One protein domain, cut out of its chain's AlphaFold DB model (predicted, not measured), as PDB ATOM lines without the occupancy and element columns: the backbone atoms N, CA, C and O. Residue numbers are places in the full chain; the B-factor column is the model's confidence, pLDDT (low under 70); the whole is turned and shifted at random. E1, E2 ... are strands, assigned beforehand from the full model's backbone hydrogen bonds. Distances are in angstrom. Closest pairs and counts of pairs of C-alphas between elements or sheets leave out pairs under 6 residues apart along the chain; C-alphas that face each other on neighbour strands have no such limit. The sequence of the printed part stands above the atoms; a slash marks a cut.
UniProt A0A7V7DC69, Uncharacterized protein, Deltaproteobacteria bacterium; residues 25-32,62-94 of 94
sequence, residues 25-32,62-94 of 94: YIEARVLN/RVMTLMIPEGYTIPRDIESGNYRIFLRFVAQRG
ATOM      1  N   TYR A  25     -31.870  34.878  13.027       78.38
ATOM      2  CA  TYR A  25     -31.558  35.693  11.865       78.38
ATOM      3  C   TYR A  25     -30.542  34.961  10.981       78.38
ATOM      4  O   TYR A  25     -29.544  34.439  11.466       78.38
ATOM      5  N   ILE A  26     -30.788  34.947   9.675       82.81
ATOM      6  CA  ILE A  26     -29.902  34.399   8.648       82.81
ATOM      7  C   ILE A  26     -29.340  35.575   7.852       82.81
ATOM      8  O   ILE A  26     -30.111  36.405   7.364       82.81
ATOM      9  N   GLU A  27     -28.015  35.658   7.726       83.06
ATOM     10  CA  GLU A  27     -27.378  36.646   6.852       83.06
ATOM     11  C   GLU A  27     -27.648  36.297   5.381       83.06
ATOM     12  O   GLU A  27     -27.549  35.142   4.963       83.06
ATOM     13  N   ALA A  28     -28.030  37.302   4.603       83.00
ATOM     14  CA  ALA A  28     -28.413  37.178   3.207       83.00
ATOM     15  C   ALA A  28     -27.729  38.253   2.354       83.00
ATOM     16  O   ALA A  28     -27.191  39.240   2.856       83.00
ATOM     17  N   ARG A  29     -27.783  38.070   1.033       81.25
ATOM     18  CA  ARG A  29     -27.270  39.025   0.050       81.25
ATOM     19  C   ARG A  29     -28.309  39.251  -1.041       81.25
ATOM     20  O   ARG A  29     -28.950  38.304  -1.492       81.25
ATOM     21  N   VAL A  30     -28.455  40.499  -1.489       81.56
ATOM     22  CA  VAL A  30     -29.245  40.810  -2.686       81.56
ATOM     23  C   VAL A  30     -28.478  40.328  -3.911       81.56
ATOM     24  O   VAL A  30     -27.358  40.767  -4.160       81.56
ATOM     25  N   LEU A  31     -29.093  39.422  -4.670       75.81
ATOM     26  CA  LEU A  31     -28.555  38.952  -5.948       75.81
ATOM     27  C   LEU A  31     -29.027  39.822  -7.116       75.81
ATOM     28  O   LEU A  31     -28.277  40.054  -8.060       75.81
ATOM     29  N   ASN A  32     -30.280  40.276  -7.071       75.69
ATOM     30  CA  ASN A  32     -30.909  41.042  -8.141       75.69
ATOM     31  C   ASN A  32     -32.137  41.794  -7.606       75.69
ATOM     32  O   ASN A  32     -32.926  41.216  -6.854       75.69
ATOM     33  N   ARG A  62     -30.344  28.642  -1.337       67.88
ATOM     34  CA  ARG A  62     -31.794  28.851  -1.354       67.88
ATOM     35  C   ARG A  62     -32.068  30.286  -1.781       67.88
ATOM     36  O   ARG A  62     -31.669  31.218  -1.089       67.88
ATOM     37  N   VAL A  63     -32.756  30.456  -2.906       69.94
ATOM     38  CA  VAL A  63     -33.161  31.772  -3.413       69.94
ATOM     39  C   VAL A  63     -34.585  32.065  -2.951       69.94
ATOM     40  O   VAL A  63     -35.502  31.289  -3.212       69.94
ATOM     41  N   MET A  64     -34.780  33.197  -2.277       75.88
ATOM     42  CA  MET A  64     -36.099  33.704  -1.898       75.88
ATOM     43  C   MET A  64     -36.394  34.979  -2.685       75.88
ATOM     44  O   MET A  64     -35.558  35.876  -2.758       75.88
ATOM     45  N   THR A  65     -37.595  35.071  -3.255       80.19
ATOM     46  CA  THR A  65     -38.079  36.297  -3.902       80.19
ATOM     47  C   THR A  65     -39.098  36.971  -2.994       80.19
ATOM     48  O   THR A  65     -40.117  36.369  -2.665       80.19
ATOM     49  N   LEU A  66     -38.833  38.219  -2.603       81.25
ATOM     50  CA  LEU A  66     -39.744  39.037  -1.805       81.25
ATOM     51  C   LEU A  66     -40.416  40.083  -2.697       81.25
ATOM     52  O   LEU A  66     -39.741  40.856  -3.376       81.25
ATOM     53  N   MET A  67     -41.747  40.117  -2.687       81.75
ATOM     54  CA  MET A  67     -42.505  41.204  -3.301       81.75
ATOM     55  C   MET A  67     -42.722  42.305  -2.269       81.75
ATOM     56  O   MET A  67     -43.390  42.089  -1.263       81.75
ATOM     57  N   ILE A  68     -42.157  43.482  -2.534       82.25
ATOM     58  CA  ILE A  68     -42.290  44.656  -1.671       82.25
ATOM     59  C   ILE A  68     -43.270  45.621  -2.351       82.25
ATOM     60  O   ILE A  68     -42.977  46.073  -3.463       82.25
ATOM     61  N   PRO A  69     -44.433  45.919  -1.739       78.62
ATOM     62  CA  PRO A  69     -45.467  46.748  -2.363       78.62
ATOM     63  C   PRO A  69     -44.969  48.168  -2.665       78.62
ATOM     64  O   PRO A  69     -45.255  48.717  -3.726       78.62
ATOM     65  N   GLU A  70     -44.138  48.726  -1.787       83.50
ATOM     66  CA  GLU A  70     -43.575  50.071  -1.913       83.50
ATOM     67  C   GLU A  70     -42.087  50.022  -2.266       83.50
ATOM     68  O   GLU A  70     -41.238  50.547  -1.552       83.50
ATOM     69  N   GLY A  71     -41.739  49.376  -3.381       77.88
ATOM     70  CA  GLY A  71     -40.337  49.189  -3.783       77.88
ATOM     71  C   GLY A  71     -39.521  50.484  -3.954       77.88
ATOM     72  O   GLY A  71     -38.298  50.431  -3.976       77.88
ATOM     73  N   TYR A  72     -40.174  51.647  -4.045       80.38
ATOM     74  CA  TYR A  72     -39.526  52.963  -4.085       80.38
ATOM     75  C   TYR A  72     -38.928  53.406  -2.739       80.38
ATOM     76  O   TYR A  72     -38.108  54.321  -2.723       80.38
ATOM     77  N   THR A  73     -39.327  52.777  -1.630       84.06
ATOM     78  CA  THR A  73     -38.764  53.019  -0.288       84.06
ATOM     79  C   THR A  73     -37.419  52.322  -0.086       84.06
ATOM     80  O   THR A  73     -36.678  52.643   0.840       84.06
ATOM     81  N   ILE A  74     -37.084  51.374  -0.964       83.94
ATOM     82  CA  ILE A  74     -35.831  50.632  -0.915       83.94
ATOM     83  C   ILE A  74     -34.693  51.548  -1.393       83.94
ATOM     84  O   ILE A  74     -34.842  52.203  -2.433       83.94
ATOM     85  N   PRO A  75     -33.540  51.578  -0.697       87.25
ATOM     86  CA  PRO A  75     -32.368  52.309  -1.162       87.25
ATOM     87  C   PRO A  75     -31.994  51.922  -2.597       87.25
ATOM     88  O   PRO A  75     -31.917  50.742  -2.944       87.25
ATOM     89  N   ARG A  76     -31.753  52.922  -3.455       84.44
ATOM     90  CA  ARG A  76     -31.453  52.703  -4.885       84.44
ATOM     91  C   ARG A  76     -30.163  51.915  -5.112       84.44
ATOM     92  O   ARG A  76     -29.987  51.319  -6.168       84.44
ATOM     93  N   ASP A  77     -29.276  51.934  -4.130       86.75
ATOM     94  CA  ASP A  77     -27.979  51.276  -4.113       86.75
ATOM     95  C   ASP A  77     -28.000  49.948  -3.338       86.75
ATOM     96  O   ASP A  77     -26.938  49.411  -3.032       86.75
ATOM     97  N   ILE A  78     -29.170  49.371  -3.043       85.50
ATOM     98  CA  ILE A  78     -29.268  48.088  -2.322       85.50
ATOM     99  C   ILE A  78     -28.548  46.928  -3.046       85.50
ATOM    100  O   ILE A  78     -28.086  45.983  -2.407       85.50
ATOM    101  N   GLU A  79     -28.395  47.011  -4.372       82.44
ATOM    102  CA  GLU A  79     -27.638  46.044  -5.186       82.44
ATOM    103  C   GLU A  79     -26.112  46.184  -5.058       82.44
ATOM    104  O   GLU A  79     -25.379  45.304  -5.503       82.44
ATOM    105  N   SER A  80     -25.612  47.266  -4.452       84.00
ATOM    106  CA  SER A  80     -24.170  47.543  -4.342       84.00
ATOM    107  C   SER A  80     -23.403  46.496  -3.530       84.00
ATOM    108  O   SER A  80     -22.187  46.386  -3.659       84.00
ATOM    109  N   GLY A  81     -24.099  45.725  -2.687       79.56
ATOM    110  CA  GLY A  81     -23.476  44.817  -1.724       79.56
ATOM    111  C   GLY A  81     -22.949  45.513  -0.464       79.56
ATOM    112  O   GLY A  81     -22.396  44.836   0.394       79.56
ATOM    113  N   ASN A  82     -23.161  46.827  -0.317       83.50
ATOM    114  CA  ASN A  82     -22.756  47.595   0.868       83.50
ATOM    115  C   ASN A  82     -23.686  47.386   2.077       83.50
ATOM    116  O   ASN A  82     -23.401  47.856   3.176       83.50
ATOM    117  N   TYR A  83     -24.804  46.685   1.881       84.44
ATOM    118  CA  TYR A  83     -25.794  46.418   2.915       84.44
ATOM    119  C   TYR A  83     -25.642  44.997   3.452       84.44
ATOM    120  O   TYR A  83     -25.609  44.032   2.687       84.44
ATOM    121  N   ARG A  84     -25.624  44.864   4.783       85.69
ATOM    122  CA  ARG A  84     -25.775  43.570   5.458       85.69
ATOM    123  C   ARG A  84     -27.255  43.295   5.668       85.69
ATOM    124  O   ARG A  84     -27.953  44.102   6.280       85.69
ATOM    125  N   ILE A  85     -27.735  42.175   5.144       85.12
ATOM    126  CA  ILE A  85     -29.156  41.827   5.160       85.12
ATOM    127  C   ILE A  85     -29.347  40.661   6.111       85.12
ATOM    128  O   ILE A  85     -28.653  39.656   6.004       85.12
ATOM    129  N   PHE A  86     -30.316  40.781   7.012       86.06
ATOM    130  CA  PHE A  86     -30.660  39.740   7.971       86.06
ATOM    131  C   PHE A  86     -32.127  39.357   7.803       86.06
ATOM    132  O   PHE A  86     -33.005  40.218   7.781       86.06
ATOM    133  N   LEU A  87     -32.399  38.060   7.691       83.44
ATOM    134  CA  LEU A  87     -33.742  37.508   7.534       83.44
ATOM    135  C   LEU A  87     -34.120  36.688   8.758       83.44
ATOM    136  O   LEU A  87     -33.374  35.797   9.151       83.44
ATOM    137  N   ARG A  88     -35.303  36.932   9.320       84.19
ATOM    138  CA  ARG A  88     -35.855  36.123  10.409       84.19
ATOM    139  C   ARG A  88     -37.116  35.410   9.967       84.19
ATOM    140  O   ARG A  88     -38.084  36.045   9.562       84.19
ATOM    141  N   PHE A  89     -37.111  34.092  10.116       80.06
ATOM    142  CA  PHE A  89     -38.295  33.264   9.933       80.06
ATOM    143  C   PHE A  89     -39.019  33.156  11.271       80.06
ATOM    144  O   PHE A  89     -38.435  32.747  12.276       80.06
ATOM    145  N   VAL A  90     -40.286  33.553  11.295       81.44
ATOM    146  CA  VAL A  90     -41.145  33.412  12.470       81.44
ATOM    147  C   VAL A  90     -42.145  32.309  12.160       81.44
ATOM    148  O   VAL A  90     -42.848  32.380  11.155       81.44
ATOM    149  N   ALA A  91     -42.182  31.270  12.994       77.94
ATOM    150  CA  ALA A  91     -43.206  30.241  12.881       77.94
ATOM    151  C   ALA A  91     -44.567  30.866  13.203       77.94
ATOM    152  O   ALA A  91     -44.727  31.504  14.248       77.94
ATOM    153  N   GLN A  92     -45.539  30.688  12.313       72.12
ATOM    154  CA  GLN A  92     -46.912  31.073  12.593       72.12
ATOM    155  C   GLN A  92     -47.435  30.128  13.681       72.12
ATOM    156  O   GLN A  92     -47.565  28.928  13.453       72.12
ATOM    157  N   ARG A  93     -47.653  30.650  14.893       62.78
ATOM    158  CA  ARG A  93     -48.367  29.908  15.935       62.78
ATOM    159  C   ARG A  93     -49.840  29.881  15.528       62.78
ATOM    160  O   ARG A  93     -50.466  30.938  15.496       62.78
ATOM    161  N   GLY A  94     -50.310  28.706  15.116       47.97
ATOM    162  CA  GLY A  94     -51.732  28.370  15.029       47.97
ATOM    163  C   GLY A  94     -52.257  27.904  16.375       47.97
ATOM    164  O   GLY A  94     -51.421  27.464  17.199       47.97
TER     165      GLY A  94
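This is residues 25 to 32 and 62 to 94 of the 94 residues of an uncharacterized protein of Deltaproteobacteria bacterium (UniProt A0A7V7DC69). What is the picture? With little regular structure, this is a small ladder of two short antiparallel strands, E1 and E2, with a winding stretch, residues 62 to 84, whose residues 66 to 74 stick out, and a tail after E2. What are the figures? The 41 printed residues include no named helix and 6 residues in two named strands, E1 then E2, order E1 - E2, class all strand. The whole is loose, with a radius of gyration of the C-alphas of 12.3 A, spanning 38 by 22 by 15 A.

Where is E1? E1 is residues 26 to 28, 6.3 A long, from C-alpha 26 at (-29.902, 34.399, 8.648). Where is E2? E2 is residues 85 to 87, 6.7 A long, to C-alpha 87 at (-33.742, 37.508, 7.534).

How do the strands run? They are antiparallel, at 139 degrees; C-alphas 27 and 86 face each other at 4.6 A. Which backbone atoms pair? N 26 and O 87 are within hydrogen-bond range, 2.8 A.

Where is the cut? Residues 33 to 61 are not printed; C-alphas 32 and 62 are 14.0 A apart. Where is confidence low? Residues 62 to 63 and 93 to 94 have pLDDT under 70.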